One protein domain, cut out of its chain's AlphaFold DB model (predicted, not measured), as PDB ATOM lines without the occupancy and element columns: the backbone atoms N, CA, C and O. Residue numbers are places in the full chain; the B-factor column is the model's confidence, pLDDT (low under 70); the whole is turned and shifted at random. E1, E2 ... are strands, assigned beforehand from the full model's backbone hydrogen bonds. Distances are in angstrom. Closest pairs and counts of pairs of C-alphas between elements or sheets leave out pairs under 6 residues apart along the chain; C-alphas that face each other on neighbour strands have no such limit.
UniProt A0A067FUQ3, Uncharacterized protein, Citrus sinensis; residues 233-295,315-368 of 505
ATOM      1  N   LEU A 233     -24.898 -48.185  25.265       93.12
ATOM      2  CA  LEU A 233     -23.607 -48.858  25.250       93.12
ATOM      3  C   LEU A 233     -23.004 -48.842  26.650       93.12
ATOM      4  O   LEU A 233     -22.796 -47.776  27.218       93.12
ATOM      5  N   HIS A 234     -22.666 -50.018  27.171       93.44
ATOM      6  CA  HIS A 234     -21.927 -50.182  28.419       93.44
ATOM      7  C   HIS A 234     -20.501 -50.643  28.121       93.44
ATOM      8  O   HIS A 234     -20.291 -51.744  27.603       93.44
ATOM      9  N   ALA A 235     -19.516 -49.801  28.421       93.75
ATOM     10  CA  ALA A 235     -18.095 -50.063  28.181       93.75
ATOM     11  C   ALA A 235     -17.221 -49.113  29.013       93.75
ATOM     12  O   ALA A 235     -17.726 -48.156  29.571       93.75
ATOM     13  N   ASP A 236     -15.919 -49.367  29.101       92.50
ATOM     14  CA  ASP A 236     -14.958 -48.440  29.726       92.50
ATOM     15  C   ASP A 236     -14.460 -47.473  28.647       92.50
ATOM     16  O   ASP A 236     -13.460 -47.737  27.982       92.50
ATOM     17  N   ILE A 237     -15.216 -46.418  28.346       91.31
ATOM     18  CA  ILE A 237     -14.955 -45.608  27.146       91.31
ATOM     19  C   ILE A 237     -13.709 -44.735  27.317       91.31
ATOM     20  O   ILE A 237     -13.015 -44.476  26.333       91.31
ATOM     21  N   ASN A 238     -13.403 -44.308  28.547       88.75
ATOM     22  CA  ASN A 238     -12.272 -43.430  28.853       88.75
ATOM     23  C   ASN A 238     -10.979 -44.203  29.209       88.75
ATOM     24  O   ASN A 238      -9.887 -43.646  29.076       88.75
ATOM     25  N   GLY A 239     -11.067 -45.489  29.562       87.38
ATOM     26  CA  GLY A 239      -9.925 -46.340  29.898       87.38
ATOM     27  C   GLY A 239      -9.501 -46.298  31.372       87.38
ATOM     28  O   GLY A 239      -8.399 -46.750  31.700       87.38
ATOM     29  N   ASP A 240     -10.317 -45.753  32.275       86.31
ATOM     30  CA  ASP A 240     -10.022 -45.692  33.714       86.31
ATOM     31  C   ASP A 240     -10.372 -47.003  34.462       86.31
ATOM     32  O   ASP A 240     -10.067 -47.190  35.653       86.31
ATOM     33  N   GLY A 241     -10.969 -47.958  33.743       86.38
ATOM     34  CA  GLY A 241     -11.381 -49.260  34.241       86.38
ATOM     35  C   GLY A 241     -12.678 -49.226  35.046       86.38
ATOM     36  O   GLY A 241     -12.948 -50.180  35.789       86.38
ATOM     37  N   VAL A 242     -13.429 -48.135  35.045       88.88
ATOM     38  CA  VAL A 242     -14.818 -48.050  35.505       88.88
ATOM     39  C   VAL A 242     -15.725 -48.404  34.324       88.88
ATOM     40  O   VAL A 242     -15.307 -48.416  33.175       88.88
ATOM     41  N   LEU A 243     -16.928 -48.890  34.626       90.44
ATOM     42  CA  LEU A 243     -17.904 -49.182  33.587       90.44
ATOM     43  C   LEU A 243     -18.724 -47.920  33.344       90.44
ATOM     44  O   LEU A 243     -19.331 -47.415  34.292       90.44
ATOM     45  N   ASP A 244     -18.760 -47.485  32.095       91.75
ATOM     46  CA  ASP A 244     -19.475 -46.303  31.640       91.75
ATOM     47  C   ASP A 244     -20.709 -46.714  30.845       91.75
ATOM     48  O   ASP A 244     -20.765 -47.806  30.272       91.75
ATOM     49  N   HIS A 245     -21.691 -45.825  30.803       91.88
ATOM     50  CA  HIS A 245     -22.917 -45.970  30.042       91.88
ATOM     51  C   HIS A 245     -23.090 -44.777  29.103       91.88
ATOM     52  O   HIS A 245     -23.091 -43.626  29.547       91.88
ATOM     53  N   VAL A 246     -23.258 -45.059  27.812       91.81
ATOM     54  CA  VAL A 246     -23.588 -44.072  26.785       91.81
ATOM     55  C   VAL A 246     -25.002 -44.307  26.282       91.81
ATOM     56  O   VAL A 246     -25.324 -45.391  25.791       91.81
ATOM     57  N   GLN A 247     -25.801 -43.250  26.319       89.44
ATOM     58  CA  GLN A 247     -27.148 -43.209  25.775       89.44
ATOM     59  C   GLN A 247     -27.247 -42.105  24.720       89.44
ATOM     60  O   GLN A 247     -26.617 -41.053  24.845       89.44
ATOM     61  N   ALA A 248     -28.048 -42.338  23.684       88.38
ATOM     62  CA  ALA A 248     -28.375 -41.342  22.674       88.38
ATOM     63  C   ALA A 248     -29.893 -41.224  22.531       88.38
ATOM     64  O   ALA A 248     -30.598 -42.229  22.574       88.38
ATOM     65  N   VAL A 249     -30.386 -39.996  22.377       82.06
ATOM     66  CA  VAL A 249     -31.819 -39.683  22.414       82.06
ATOM     67  C   VAL A 249     -32.298 -39.192  21.049       82.06
ATOM     68  O   VAL A 249     -31.776 -38.218  20.501       82.06
ATOM     69  N   GLY A 250     -33.308 -39.874  20.504       79.44
ATOM     70  CA  GLY A 250     -34.041 -39.481  19.296       79.44
ATOM     71  C   GLY A 250     -35.260 -38.589  19.581       79.44
ATOM     72  O   GLY A 250     -35.511 -38.187  20.713       79.44
ATOM     73  N   GLY A 251     -36.038 -38.291  18.543       64.25
ATOM     74  CA  GLY A 251     -37.250 -37.468  18.564       64.25
ATOM     75  C   GLY A 251     -38.369 -38.009  19.440       64.25
ATOM     76  O   GLY A 251     -38.948 -37.264  20.226       64.25
ATOM     77  N   ASN A 252     -38.594 -39.320  19.377       60.78
ATOM     78  CA  ASN A 252     -39.550 -40.032  20.231       60.78
ATOM     79  C   ASN A 252     -38.986 -40.353  21.631       60.78
ATOM     80  O   ASN A 252     -39.691 -40.904  22.469       60.78
ATOM     81  N   GLY A 253     -37.716 -40.020  21.898       53.12
ATOM     82  CA  GLY A 253     -37.039 -40.262  23.176       53.12
ATOM     83  C   GLY A 253     -37.181 -39.123  24.189       53.12
ATOM     84  O   GLY A 253     -36.526 -39.159  25.226       53.12
ATOM     85  N   ALA A 254     -38.019 -38.118  23.911       44.00
ATOM     86  CA  ALA A 254     -38.183 -36.907  24.721       44.00
ATOM     87  C   ALA A 254     -38.703 -37.138  26.160       44.00
ATOM     88  O   ALA A 254     -38.806 -36.182  26.917       44.00
ATOM     89  N   GLU A 255     -39.004 -38.376  26.566       48.22
ATOM     90  CA  GLU A 255     -39.344 -38.733  27.956       48.22
ATOM     91  C   GLU A 255     -38.259 -39.569  28.663       48.22
ATOM     92  O   GLU A 255     -38.413 -39.913  29.834       48.22
ATOM     93  N   GLN A 256     -37.136 -39.888  28.004       53.03
ATOM     94  CA  GLN A 256     -36.046 -40.622  28.652       53.03
ATOM     95  C   GLN A 256     -35.292 -39.708  29.626       53.03
ATOM     96  O   GLN A 256     -34.509 -38.840  29.239       53.03
ATOM     97  N   THR A 257     -35.537 -39.914  30.920       53.91
ATOM     98  CA  THR A 257     -34.777 -39.291  32.006       53.91
ATOM     99  C   THR A 257     -33.361 -39.857  32.044       53.91
ATOM    100  O   THR A 257     -33.185 -41.078  32.054       53.91
ATOM    101  N   VAL A 258     -32.350 -38.988  32.115       55.09
ATOM    102  CA  VAL A 258     -30.950 -39.411  32.254       55.09
ATOM    103  C   VAL A 258     -30.749 -40.134  33.581       55.09
ATOM    104  O   VAL A 258     -31.197 -39.693  34.638       55.09
ATOM    105  N   VAL A 259     -29.976 -41.214  33.535       54.78
ATOM    106  CA  VAL A 259     -29.597 -42.060  34.679       54.78
ATOM    107  C   VAL A 259     -28.793 -41.296  35.755       54.78
ATOM    108  O   VAL A 259     -28.632 -41.778  36.872       54.78
ATOM    109  N   SER A 260     -28.342 -40.068  35.473       49.84
ATOM    110  CA  SER A 260     -27.591 -39.196  36.395       49.84
ATOM    111  C   SER A 260     -28.396 -38.648  37.582       49.84
ATOM    112  O   SER A 260     -27.864 -37.859  38.360       49.84
ATOM    113  N   GLY A 261     -29.670 -39.017  37.746       47.66
ATOM    114  CA  GLY A 261     -30.506 -38.502  38.837       47.66
ATOM    115  C   GLY A 261     -30.854 -37.012  38.703       47.66
ATOM    116  O   GLY A 261     -31.424 -36.439  39.631       47.66
ATOM    117  N   SER A 262     -30.540 -36.383  37.564       48.91
ATOM    118  CA  SER A 262     -31.067 -35.072  37.191       48.91
ATOM    119  C   SER A 262     -32.381 -35.256  36.430       48.91
ATOM    120  O   SER A 262     -32.488 -36.079  35.526       48.91
ATOM    121  N   MET A 263     -33.405 -34.475  36.781       49.59
ATOM    122  CA  MET A 263     -34.704 -34.455  36.086       49.59
ATOM    123  C   MET A 263     -34.641 -33.720  34.730       49.59
ATOM    124  O   MET A 263     -35.662 -33.256  34.224       49.59
ATOM    125  N   GLU A 264     -33.450 -33.550  34.152       56.22
ATOM    126  CA  GLU A 264     -33.288 -32.828  32.895       56.22
ATOM    127  C   GLU A 264     -33.611 -33.752  31.723       56.22
ATOM    128  O   GLU A 264     -32.902 -34.715  31.436       56.22
ATOM    129  N   VAL A 265     -34.718 -33.445  31.050       61.56
ATOM    130  CA  VAL A 265     -35.127 -34.101  29.811       61.56
ATOM    131  C   VAL A 265     -34.103 -33.788  28.725       61.56
ATOM    132  O   VAL A 265     -33.868 -32.620  28.394       61.56
ATOM    133  N   LEU A 266     -33.494 -34.830  28.154       64.75
ATOM    134  CA  LEU A 266     -32.572 -34.649  27.042       64.75
ATOM    135  C   LEU A 266     -33.319 -34.180  25.805       64.75
ATOM    136  O   LEU A 266     -34.372 -34.695  25.432       64.75
ATOM    137  N   ARG A 267     -32.724 -33.193  25.138       71.19
ATOM    138  CA  ARG A 267     -33.183 -32.785  23.816       71.19
ATOM    139  C   ARG A 267     -32.951 -33.954  22.860       71.19
ATOM    140  O   ARG A 267     -31.921 -34.622  22.968       71.19
ATOM    141  N   PRO A 268     -33.842 -34.180  21.889       77.88
ATOM    142  CA  PRO A 268     -33.525 -35.086  20.801       77.88
ATOM    143  C   PRO A 268     -32.217 -34.668  20.129       77.88
ATOM    144  O   PRO A 268     -31.862 -33.482  20.146       77.88
ATOM    145  N   CYS A 269     -31.543 -35.617  19.485       83.75
ATOM    146  CA  CYS A 269     -30.261 -35.397  18.824       83.75
ATOM    147  C   CYS A 269     -29.091 -35.154  19.799       83.75
ATOM    148  O   CYS A 269     -28.094 -34.514  19.446       83.75
ATOM    149  N   TRP A 270     -29.185 -35.658  21.028       86.19
ATOM    150  CA  TRP A 270     -28.109 -35.576  22.015       86.19
ATOM    151  C   TRP A 270     -27.657 -36.955  22.477       86.19
ATOM    152  O   TRP A 270     -28.459 -37.880  22.600       86.19
ATOM    153  N   ALA A 271     -26.365 -37.062  22.763       89.19
ATOM    154  CA  ALA A 271     -25.759 -38.194  23.438       89.19
ATOM    155  C   ALA A 271     -25.215 -37.767  24.801       89.19
ATOM    156  O   ALA A 271     -24.678 -36.666  24.949       89.19
ATOM    157  N   VAL A 272     -25.335 -38.657  25.780       89.00
ATOM    158  CA  VAL A 272     -24.795 -38.489  27.127       89.00
ATOM    159  C   VAL A 272     -24.013 -39.733  27.504       89.00
ATOM    160  O   VAL A 272     -24.499 -40.851  27.352       89.00
ATOM    161  N   ALA A 273     -22.807 -39.521  28.019       90.44
ATOM    162  CA  ALA A 273     -21.995 -40.562  28.621       90.44
ATOM    163  C   ALA A 273     -21.898 -40.333  30.130       90.44
ATOM    164  O   ALA A 273     -21.679 -39.211  30.589       90.44
ATOM    165  N   THR A 274     -22.038 -41.403  30.898       88.94
ATOM    166  CA  THR A 274     -21.978 -41.415  32.363       88.94
ATOM    167  C   THR A 274     -21.033 -42.509  32.831       88.94
ATOM    168  O   THR A 274     -20.909 -43.526  32.160       88.94
ATOM    169  N   SER A 275     -20.370 -42.316  33.966       88.69
ATOM    170  CA  SER A 275     -19.451 -43.292  34.557       88.69
ATOM    171  C   SER A 275     -20.021 -43.861  35.856       88.69
ATOM    172  O   SER A 275     -20.600 -43.154  36.696       88.69
ATOM    173  N   GLY A 276     -19.846 -45.172  36.021       84.19
ATOM    174  CA  GLY A 276     -20.239 -45.943  37.192       84.19
ATOM    175  C   GLY A 276     -21.573 -46.679  37.048       84.19
ATOM    176  O   GLY A 276     -22.521 -46.207  36.433       84.19
ATOM    177  N   VAL A 277     -21.662 -47.840  37.707       80.38
ATOM    178  CA  VAL A 277     -22.911 -48.598  37.889       80.38
ATOM    179  C   VAL A 277     -23.117 -48.834  39.392       80.38
ATOM    180  O   VAL A 277     -22.400 -49.662  39.973       80.38
ATOM    181  N   PRO A 278     -24.024 -48.096  40.069       73.94
ATOM    182  CA  PRO A 278     -24.887 -47.029  39.550       73.94
ATOM    183  C   PRO A 278     -24.089 -45.768  39.181       73.94
ATOM    184  O   PRO A 278     -22.955 -45.607  39.648       73.94
ATOM    185  N   VAL A 279     -24.698 -44.898  38.370       78.06
ATOM    186  CA  VAL A 279     -24.079 -43.675  37.837       78.06
ATOM    187  C   VAL A 279     -23.575 -42.773  38.960       78.06
ATOM    188  O   VAL A 279     -24.255 -42.561  39.967       78.06
ATOM    189  N   ARG A 280     -22.352 -42.266  38.797       80.31
ATOM    190  CA  ARG A 280     -21.678 -41.383  39.765       80.31
ATOM    191  C   ARG A 280     -21.322 -40.032  39.181       80.31
ATOM    192  O   ARG A 280     -21.317 -39.045  39.908       80.31
ATOM    193  N   GLU A 281     -20.994 -40.009  37.900       83.38
ATOM    194  CA  GLU A 281     -20.525 -38.817  37.212       83.38
ATOM    195  C   GLU A 281     -20.973 -38.834  35.752       83.38
ATOM    196  O   GLU A 281     -21.174 -39.894  35.156       83.38
ATOM    197  N   GLN A 282     -21.127 -37.647  35.178       86.62
ATOM    198  CA  GLN A 282     -21.343 -37.478  33.749       86.62
ATOM    199  C   GLN A 282     -19.997 -37.198  33.076       86.62
ATOM    200  O   GLN A 282     -19.298 -36.257  33.457       86.62
ATOM    201  N   LEU A 283     -19.659 -38.011  32.075       86.75
ATOM    202  CA  LEU A 283     -18.411 -37.919  31.319       86.75
ATOM    203  C   LEU A 283     -18.482 -36.871  30.209       86.75
ATOM    204  O   LEU A 283     -17.521 -36.144  30.000       86.75
ATOM    205  N   PHE A 284     -19.594 -36.812  29.473       87.38
ATOM    206  CA  PHE A 284     -19.841 -35.756  28.489       87.38
ATOM    207  C   PHE A 284     -21.311 -35.700  28.059       87.38
ATOM    208  O   PHE A 284     -22.078 -36.648  28.250       87.38
ATOM    209  N   ASN A 285     -21.690 -34.589  27.429       87.00
ATOM    210  CA  ASN A 285     -22.869 -34.463  26.577       87.00
ATOM    211  C   ASN A 285     -22.480 -33.838  25.228       87.00
ATOM    212  O   ASN A 285     -21.601 -32.982  25.158       87.00
ATOM    213  N   ALA A 286     -23.097 -34.287  24.137       87.31
ATOM    214  CA  ALA A 286     -22.794 -33.768  22.803       87.31
ATOM    215  C   ALA A 286     -23.987 -33.896  21.850       87.31
ATOM    216  O   ALA A 286     -24.808 -34.803  21.990       87.31
ATOM    217  N   SER A 287     -24.069 -33.004  20.858       87.44
ATOM    218  CA  SER A 287     -25.035 -33.114  19.762       87.44
ATOM    219  C   SER A 287     -24.564 -34.126  18.719       87.44
ATOM    220  O   SER A 287     -23.413 -34.092  18.303       87.44
ATOM    221  N   ILE A 288     -25.452 -35.000  18.243       89.12
ATOM    222  CA  ILE A 288     -25.082 -36.067  17.289       89.12
ATOM    223  C   ILE A 288     -25.440 -35.772  15.823       89.12
ATOM    224  O   ILE A 288     -24.823 -36.365  14.945       89.12
ATOM    225  N   CYS A 289     -26.372 -34.853  15.538       81.94
ATOM    226  CA  CYS A 289     -26.809 -34.543  14.159       81.94
ATOM    227  C   CYS A 289     -26.055 -33.359  13.548       81.94
ATOM    228  O   CYS A 289     -25.828 -33.323  12.347       81.94
ATOM    229  N   HIS A 290     -25.607 -32.389  14.349       68.56
ATOM    230  CA  HIS A 290     -24.818 -31.261  13.847       68.56
ATOM    231  C   HIS A 290     -23.689 -30.921  14.815       68.56
ATOM    232  O   HIS A 290     -23.944 -30.529  15.958       68.56
ATOM    233  N   HIS A 291     -22.446 -31.035  14.347       57.97
ATOM    234  CA  HIS A 291     -21.288 -30.473  15.029       57.97
ATOM    235  C   HIS A 291     -20.949 -29.093  14.440       57.97
ATOM    236  O   HIS A 291     -20.540 -28.988  13.286       57.97
ATOM    237  N   SER A 292     -21.114 -28.025  15.229       53.91
ATOM    238  CA  SER A 292     -20.526 -26.716  14.917       53.91
ATOM    239  C   SER A 292     -19.176 -26.620  15.635       53.91
ATOM    240  O   SER A 292     -19.169 -26.557  16.865       53.91
ATOM    241  N   PRO A 293     -18.034 -26.578  14.922       46.56
ATOM    242  CA  PRO A 293     -16.709 -26.474  15.547       46.56
ATOM    243  C   PRO A 293     -16.498 -25.131  16.266       46.56
ATOM    244  O   PRO A 293     -15.600 -24.989  17.092       46.56
ATOM    245  N   PHE A 294     -17.348 -24.143  15.985       48.66
ATOM    246  CA  PHE A 294     -17.393 -22.880  16.698       48.66
ATOM    247  C   PHE A 294     -18.596 -22.883  17.649       48.66
ATOM    248  O   PHE A 294     -19.726 -22.617  17.235       48.66
ATOM    249  N   ASN A 295     -18.348 -23.122  18.940       43.31
ATOM    250  CA  ASN A 295     -19.269 -22.820  20.047       43.31
ATOM    251  C   ASN A 295     -19.422 -21.291  20.238       43.31
ATOM    252  O   ASN A 295     -19.328 -20.777  21.348       43.31
ATOM    253  N   LEU A 315     -36.795 -38.140  14.483       86.94
ATOM    254  CA  LEU A 315     -35.398 -38.559  14.570       86.94
ATOM    255  C   LEU A 315     -35.281 -39.898  15.309       86.94
ATOM    256  O   LEU A 315     -35.665 -40.010  16.469       86.94
ATOM    257  N   GLU A 316     -34.654 -40.877  14.677       88.62
ATOM    258  CA  GLU A 316     -34.275 -42.137  15.317       88.62
ATOM    259  C   GLU A 316     -32.755 -42.254  15.357       88.62
ATOM    260  O   GLU A 316     -32.046 -41.719  14.499       88.62
ATOM    261  N   VAL A 317     -32.254 -42.932  16.385       90.75
ATOM    262  CA  VAL A 317     -30.823 -43.112  16.620       90.75
ATOM    263  C   VAL A 317     -30.582 -44.585  16.907       90.75
ATOM    264  O   VAL A 317     -31.255 -45.160  17.761       90.75
ATOM    265  N   ALA A 318     -29.645 -45.195  16.186       92.12
ATOM    266  CA  ALA A 318     -29.232 -46.566  16.450       92.12
ATOM    267  C   ALA A 318     -28.415 -46.645  17.751       92.12
ATOM    268  O   ALA A 318     -27.777 -45.670  18.163       92.12
ATOM    269  N   THR A 319     -28.399 -47.814  18.389       91.88
ATOM    270  CA  THR A 319     -27.612 -48.036  19.606       91.88
ATOM    271  C   THR A 319     -26.128 -47.744  19.346       91.88
ATOM    272  O   THR A 319     -25.570 -48.259  18.374       91.88
ATOM    273  N   PRO A 320     -25.469 -46.919  20.180       95.00
ATOM    274  CA  PRO A 320     -24.087 -46.525  19.945       95.00
ATOM    275  C   PRO A 320     -23.120 -47.704  20.063       95.00
ATOM    276  O   PRO A 320     -23.356 -48.665  20.796       95.00
ATOM    277  N   ILE A 321     -21.979 -47.595  19.383       95.50
ATOM    278  CA  ILE A 321     -20.905 -48.598  19.426       95.50
ATOM    279  C   ILE A 321     -19.584 -47.982  19.879       95.50
ATOM    280  O   ILE A 321     -19.365 -46.782  19.735       95.50
ATOM    281  N   LEU A 322     -18.686 -48.828  20.389       94.94
ATOM    282  CA  LEU A 322     -17.310 -48.458  20.716       94.94
ATOM    283  C   LEU A 322     -16.355 -48.965  19.634       94.94
ATOM    284  O   LEU A 322     -16.321 -50.166  19.358       94.94
ATOM    285  N   ILE A 323     -15.528 -48.074  19.094       94.25
ATOM    286  CA  ILE A 323     -14.397 -48.404  18.229       94.25
ATOM    287  C   ILE A 323     -13.100 -48.193  19.017       94.25
ATOM    288  O   ILE A 323     -12.806 -47.066  19.415       94.25
ATOM    289  N   PRO A 324     -12.305 -49.250  19.265       89.88
ATOM    290  CA  PRO A 324     -11.048 -49.135  19.987       89.88
ATOM    291  C   PRO A 324     -10.105 -48.145  19.312       89.88
ATOM    292  O   PRO A 324      -9.846 -48.229  18.108       89.88
ATOM    293  N   ARG A 325      -9.544 -47.241  20.111       84.94
ATOM    294  CA  ARG A 325      -8.566 -46.265  19.643       84.94
ATOM    295  C   ARG A 325      -7.154 -46.797  19.843       84.94
ATOM    296  O   ARG A 325      -6.816 -47.321  20.901       84.94
ATOM    297  N   SER A 326      -6.304 -46.629  18.831       77.56
ATOM    298  CA  SER A 326      -4.869 -46.875  18.966       77.56
ATOM    299  C   SER A 326      -4.163 -45.598  19.425       77.56
ATOM    300  O   SER A 326      -3.696 -44.808  18.608       77.56
ATOM    301  N   ASP A 327      -4.073 -45.386  20.731       74.56
ATOM    302  CA  ASP A 327      -3.327 -44.273  21.343       74.56
ATOM    303  C   ASP A 327      -1.858 -44.639  21.656       74.56
ATOM    304  O   ASP A 327      -1.131 -43.887  22.300       74.56
ATOM    305  N   GLY A 328      -1.404 -45.816  21.208       72.62
ATOM    306  CA  GLY A 328      -0.079 -46.362  21.515       72.62
ATOM    307  C   GLY A 328      -0.002 -47.080  22.866       72.62
ATOM    308  O   GLY A 328       0.999 -47.750  23.143       72.62
ATOM    309  N   HIS A 329      -1.061 -47.024  23.676       75.12
ATOM    310  CA  HIS A 329      -1.197 -47.815  24.887       75.12
ATOM    311  C   HIS A 329      -1.958 -49.117  24.616       75.12
ATOM    312  O   HIS A 329      -2.718 -49.274  23.663       75.12
ATOM    313  N   ARG A 330      -1.685 -50.124  25.452       72.38
ATOM    314  CA  ARG A 330      -2.396 -51.402  25.392       72.38
ATOM    315  C   ARG A 330      -3.615 -51.333  26.290       72.38
ATOM    316  O   ARG A 330      -3.524 -51.654  27.476       72.38
ATOM    317  N   HIS A 331      -4.737 -50.967  25.695       77.88
ATOM    318  CA  HIS A 331      -6.039 -51.064  26.337       77.88
ATOM    319  C   HIS A 331      -6.595 -52.478  26.244       77.88
ATOM    320  O   HIS A 331      -6.197 -53.289  25.398       77.88
ATOM    321  N   ARG A 332      -7.488 -52.819  27.173       74.38
ATOM    322  CA  ARG A 332      -8.233 -54.079  27.089       74.38
ATOM    323  C   ARG A 332      -9.293 -53.950  25.999       74.38
ATOM    324  O   ARG A 332      -9.746 -52.857  25.689       74.38
ATOM    325  N   LYS A 333      -9.719 -55.074  25.422       72.88
ATOM    326  CA  LYS A 333     -10.852 -55.065  24.488       72.88
ATOM    327  C   LYS A 333     -12.085 -54.486  25.195       72.88
ATOM    328  O   LYS A 333     -12.385 -54.926  26.300       72.88
ATOM    329  N   GLY A 334     -12.758 -53.527  24.558       71.88
ATOM    330  CA  GLY A 334     -13.908 -52.826  25.145       71.88
ATOM    331  C   GLY A 334     -13.542 -51.715  26.136       71.88
ATOM    332  O   GLY A 334     -14.420 -51.252  26.857       71.88
ATOM    333  N   SER A 335     -12.264 -51.326  26.188       82.19
ATOM    334  CA  SER A 335     -11.743 -50.224  26.993       82.19
ATOM    335  C   SER A 335     -11.042 -49.219  26.080       82.19
ATOM    336  O   SER A 335     -10.338 -49.639  25.160       82.19
ATOM    337  N   HIS A 336     -11.242 -47.930  26.346       88.31
ATOM    338  CA  HIS A 336     -10.684 -46.779  25.642       88.31
ATOM    339  C   HIS A 336     -10.958 -46.755  24.127       88.31
ATOM    340  O   HIS A 336     -10.336 -47.462  23.325       88.31
ATOM    341  N   GLY A 337     -11.872 -45.889  23.698       90.75
ATOM    342  CA  GLY A 337     -12.194 -45.792  22.281       90.75
ATOM    343  C   GLY A 337     -13.118 -44.647  21.915       90.75
ATOM    344  O   GLY A 337     -13.539 -43.854  22.756       90.75
ATOM    345  N   ASP A 338     -13.424 -44.604  20.627       93.81
ATOM    346  CA  ASP A 338     -14.353 -43.653  20.043       93.81
ATOM    347  C   ASP A 338     -15.757 -44.227  20.076       93.81
ATOM    348  O   ASP A 338     -15.994 -45.372  19.683       93.81
ATOM    349  N   VAL A 339     -16.692 -43.423  20.558       95.44
ATOM    350  CA  VAL A 339     -18.107 -43.752  20.558       95.44
ATOM    351  C   VAL A 339     -18.714 -43.223  19.271       95.44
ATOM    352  O   VAL A 339     -18.594 -42.035  18.958       95.44
ATOM    353  N   VAL A 340     -19.346 -44.120  18.520       96.62
ATOM    354  CA  VAL A 340     -19.937 -43.820  17.216       96.62
ATOM    355  C   VAL A 340     -21.452 -43.888  17.320       96.62
ATOM    356  O   VAL A 340     -22.003 -44.806  17.931       96.62
ATOM    357  N   PHE A 341     -22.107 -42.915  16.697       95.81
ATOM    358  CA  PHE A 341     -23.555 -42.758  16.638       95.81
ATOM    359  C   PHE A 341     -24.011 -42.770  15.180       95.81
ATOM    360  O   PHE A 341     -23.290 -42.273  14.315       95.81
ATOM    361  N   LEU A 342     -25.209 -43.296  14.925       95.31
ATOM    362  CA  LEU A 342     -25.857 -43.302  13.613       95.31
ATOM    363  C   LEU A 342     -27.297 -42.810  13.770       95.31
ATOM    364  O   LEU A 342     -28.044 -43.342  14.596       95.31
ATOM    365  N   THR A 343     -27.685 -41.815  12.978       93.44
ATOM    366  CA  THR A 343     -29.062 -41.305  12.921       93.44
ATOM    367  C   THR A 343     -29.801 -41.847  11.703       93.44
ATOM    368  O   THR A 343     -29.185 -42.220  10.705       93.44
ATOM    369  N   ASN A 344     -31.133 -41.822  11.739       92.44
ATOM    370  CA  ASN A 344     -31.977 -42.259  10.621       92.44
ATOM    371  C   ASN A 344     -31.838 -41.429   9.344       92.44
ATOM    372  O   ASN A 344     -32.287 -41.834   8.275       92.44
ATOM    373  N   ARG A 345     -31.163 -40.285   9.450       91.06
ATOM    374  CA  ARG A 345     -30.778 -39.424   8.331       91.06
ATOM    375  C   ARG A 345     -29.460 -39.847   7.679       91.06
ATOM    376  O   ARG A 345     -28.997 -39.147   6.786       91.06
ATOM    377  N   GLY A 346     -28.850 -40.942   8.137       91.25
ATOM    378  CA  GLY A 346     -27.571 -41.439   7.633       91.25
ATOM    379  C   GLY A 346     -26.360 -40.655   8.140       91.25
ATOM    380  O   GLY A 346     -25.261 -40.810   7.606       91.25
ATOM    381  N   GLU A 347     -26.526 -39.803   9.158       93.62
ATOM    382  CA  GLU A 347     -25.409 -39.085   9.775       93.62
ATOM    383  C   GLU A 347     -24.682 -40.024  10.743       93.62
ATOM    384  O   GLU A 347     -25.281 -40.543  11.689       93.62
ATOM    385  N   VAL A 348     -23.383 -40.223  10.514       95.81
ATOM    386  CA  VAL A 348     -22.501 -41.009  11.378       95.81
ATOM    387  C   VAL A 348     -21.523 -40.071  12.063       95.81
ATOM    388  O   VAL A 348     -20.719 -39.418  11.396       95.81
ATOM    389  N   THR A 349     -21.565 -40.019  13.390       95.31
ATOM    390  CA  THR A 349     -20.763 -39.079  14.186       95.31
ATOM    391  C   THR A 349     -19.909 -39.836  15.192       95.31
ATOM    392  O   THR A 349     -20.413 -40.728  15.875       95.31
ATOM    393  N   ALA A 350     -18.632 -39.465  15.310       95.44
ATOM    394  CA  ALA A 350     -17.697 -40.071  16.252       95.44
ATOM    395  C   ALA A 350     -17.174 -39.060  17.282       95.44
ATOM    396  O   ALA A 350     -16.691 -37.973  16.941       95.44
ATOM    397  N   TYR A 351     -17.223 -39.469  18.548       93.88
ATOM    398  CA  TYR A 351     -16.722 -38.718  19.694       93.88
ATOM    399  C   TYR A 351     -15.745 -39.551  20.510       93.88
ATOM    400  O   TYR A 351     -15.929 -40.753  20.677       93.88
ATOM    401  N   SER A 352     -14.756 -38.890  21.093       90.75
ATOM    402  CA  SER A 352     -13.877 -39.484  22.100       90.75
ATOM    403  C   SER A 352     -14.120 -38.828  23.453       90.75
ATOM    404  O   SER A 352     -14.360 -37.616  23.498       90.75
ATOM    405  N   PRO A 353     -13.995 -39.565  24.565       87.25
ATOM    406  CA  PRO A 353     -13.993 -38.946  25.881       87.25
ATOM    407  C   PRO A 353     -12.751 -38.063  26.058       87.25
ATOM    408  O   PRO A 353     -11.638 -38.424  25.664       87.25
ATOM    409  N   GLY A 354     -12.941 -36.883  26.640       80.50
ATOM    410  CA  GLY A 354     -11.867 -35.950  26.946       80.50
ATOM    411  C   GLY A 354     -10.988 -36.414  28.109       80.50
ATOM    412  O   GLY A 354     -11.443 -37.060  29.047       80.50
ATOM    413  N   LEU A 355      -9.716 -36.004  28.084       69.25
ATOM    414  CA  LEU A 355      -8.703 -36.341  29.101       69.25
ATOM    415  C   LEU A 355      -9.051 -35.879  30.530       69.25
ATOM    416  O   LEU A 355      -8.522 -36.433  31.487       69.25
ATOM    417  N   HIS A 356      -9.907 -34.861  30.674       65.19
ATOM    418  CA  HIS A 356     -10.264 -34.248  31.962       65.19
ATOM    419  C   HIS A 356     -11.693 -34.584  32.430       65.19
ATOM    420  O   HIS A 356     -12.181 -33.967  33.371       65.19
ATOM    421  N   GLY A 357     -12.354 -35.565  31.799       61.81
ATOM    422  CA  GLY A 357     -13.546 -36.221  32.350       61.81
ATOM    423  C   GLY A 357     -14.896 -35.520  32.172       61.81
ATOM    424  O   GLY A 357     -15.873 -36.045  32.691       61.81
ATOM    425  N   HIS A 358     -14.982 -34.396  31.448       68.56
ATOM    426  CA  HIS A 358     -16.255 -33.671  31.257       68.56
ATOM    427  C   HIS A 358     -16.546 -33.194  29.823       68.56
ATOM    428  O   HIS A 358     -17.631 -32.674  29.569       68.56
ATOM    429  N   ASP A 359     -15.620 -33.395  28.882       80.38
ATOM    430  CA  ASP A 359     -15.755 -32.907  27.506       80.38
ATOM    431  C   ASP A 359     -15.777 -34.062  26.501       80.38
ATOM    432  O   ASP A 359     -15.032 -35.036  26.634       80.38
ATOM    433  N   ALA A 360     -16.591 -33.925  25.454       86.44
ATOM    434  CA  ALA A 360     -16.532 -34.779  24.273       86.44
ATOM    435  C   ALA A 360     -15.597 -34.155  23.229       86.44
ATOM    436  O   ALA A 360     -15.824 -33.034  22.771       86.44
ATOM    437  N   ILE A 361     -14.568 -34.886  22.802       90.19
ATOM    438  CA  ILE A 361     -13.698 -34.470  21.699       90.19
ATOM    439  C   ILE A 361     -14.297 -35.000  20.399       90.19
ATOM    440  O   ILE A 361     -14.253 -36.204  20.136       90.19
ATOM    441  N   TRP A 362     -14.839 -34.105  19.576       91.06
ATOM    442  CA  TRP A 362     -15.300 -34.455  18.234       91.06
ATOM    443  C   TRP A 362     -14.142 -34.965  17.373       91.06
ATOM    444  O   TRP A 362     -13.065 -34.365  17.363       91.06
ATOM    445  N   GLN A 363     -14.364 -36.072  16.662       91.88
ATOM    446  CA  GLN A 363     -13.369 -36.656  15.761       91.88
ATOM    447  C   GLN A 363     -13.715 -36.393  14.304       91.88
ATOM    448  O   GLN A 363     -12.905 -35.849  13.559       91.88
ATOM    449  N   TRP A 364     -14.915 -36.802  13.904       93.69
ATOM    450  CA  TRP A 364     -15.404 -36.671  12.542       93.69
ATOM    451  C   TRP A 364     -16.922 -36.866  12.505       93.69
ATOM    452  O   TRP A 364     -17.532 -37.423  13.424       93.69
ATOM    453  N   GLN A 365     -17.530 -36.401  11.419       93.19
ATOM    454  CA  GLN A 365     -18.924 -36.650  11.081       93.19
ATOM    455  C   GLN A 365     -19.018 -36.905   9.576       93.19
ATOM    456  O   GLN A 365     -18.376 -36.209   8.787       93.19
ATOM    457  N   LEU A 366     -19.806 -37.902   9.190       92.81
ATOM    458  CA  LEU A 366     -20.068 -38.277   7.806       92.81
ATOM    459  C   LEU A 366     -21.567 -38.294   7.545       92.81
ATOM    460  O   LEU A 366     -22.348 -38.630   8.430       92.81
ATOM    461  N   LEU A 367     -21.946 -37.979   6.312       93.75
ATOM    462  CA  LEU A 367     -23.273 -38.270   5.793       93.75
ATOM    463  C   LEU A 367     -23.156 -39.486   4.874       93.75
ATOM    464  O   LEU A 367     -22.278 -39.523   4.012       93.75
ATOM    465  N   THR A 368     -24.005 -40.476   5.103       94.88
ATOM    466  CA  THR A 368     -24.044 -41.746   4.377       94.88
ATOM    467  C   THR A 368     -25.460 -42.023   3.901       94.88
ATOM    468  O   THR A 368     -26.416 -41.467   4.437       94.88
TER     469      THR A 368
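What this domain is: This is residues 233 to 295 and 315 to 368 of the 505 residues of an uncharacterized protein of Citrus sinensis (UniProt A0A067FUQ3). Two four-stranded sheets stand face to face as a small sandwich, E1 to E4 in one and E5 to E8 in the other, their strands crossed at 26 degrees. Their edges draw near each other on both sides, E1 by E5 and E4 by E8, and two long unnamed stretches, residues 250 to 269 and 325 to 336, reach to opposite ends of the longest axis. The printed part has 117 residues with no named helix and eight strands, E1 to E8 in chain order; each sheet is antiparallel, with orders E1 - E2 - E3 - E4 and E5 - E6 - E7 - E8. The class is all strand, though only 47 residues are in named elements. The whole is compact, with a radius of gyration of the C-alphas of 13.6 A and spans of 38 by 34 by 26 A.

How they stand to each other: Begin with E1, residues 233 to 235, and its hairpin partner E2, residues 244 to 249: N 233 and O 246 are 2.9 A apart, within hydrogen-bond range. E3, residues 270 to 275, follows antiparallel to E2, with N 247 and O 272 at 2.9 A. E4, residues 281 to 287, completes this meander, each strand the antiparallel neighbour of the one before; look for N 271 and O 286 at 2.9 A. A second meander begins with E5, residues 321 to 324, and E6, residues 337 to 342, where N 323 and O 338 are 2.8 A apart. E7, residues 347 to 353, is next, with N 339 and O 351 at 2.8 A, then E8, residues 360 to 367, with N 348 and O 366 at 2.8 A. Between the sheets, the closest C-alphas of E1 and E5 are those of Leu 233 and Ile 321, 6.4 A, and of E4 and E8 those of Phe 284 and Ala 360, 5.4 A. E2 and E7 are apart.

Where its parts are: Find C-alpha 233 at (-23.607, -48.858, 25.250), where E1 begins and runs 6.4 A. E2 spans 16.8 A, E3 17.1 A and E4 18.9 A. Find C-alpha 321 at (-20.905, -48.598, 19.426) for E5, 9.9 A; E6 spans 16.4 A and E7 19.7 A. E8 spans 20.0 A, bends by 60 degrees at residue 363 and ends at C-alpha 367, (-23.273, -38.270, 5.793).

The domain as a whole: The C-alphas of Glu 255 and Gly 328, the two farthest apart, are 40.5 A apart. Residues 296 to 314 are not printed, and C-alphas 295 and 315 are 23.2 A apart across the cut. The links E2 to E3 and E5 to E6 are long. Look for pLDDT under 70 at residues 251 to 266, 290 to 295 and 355 to 358.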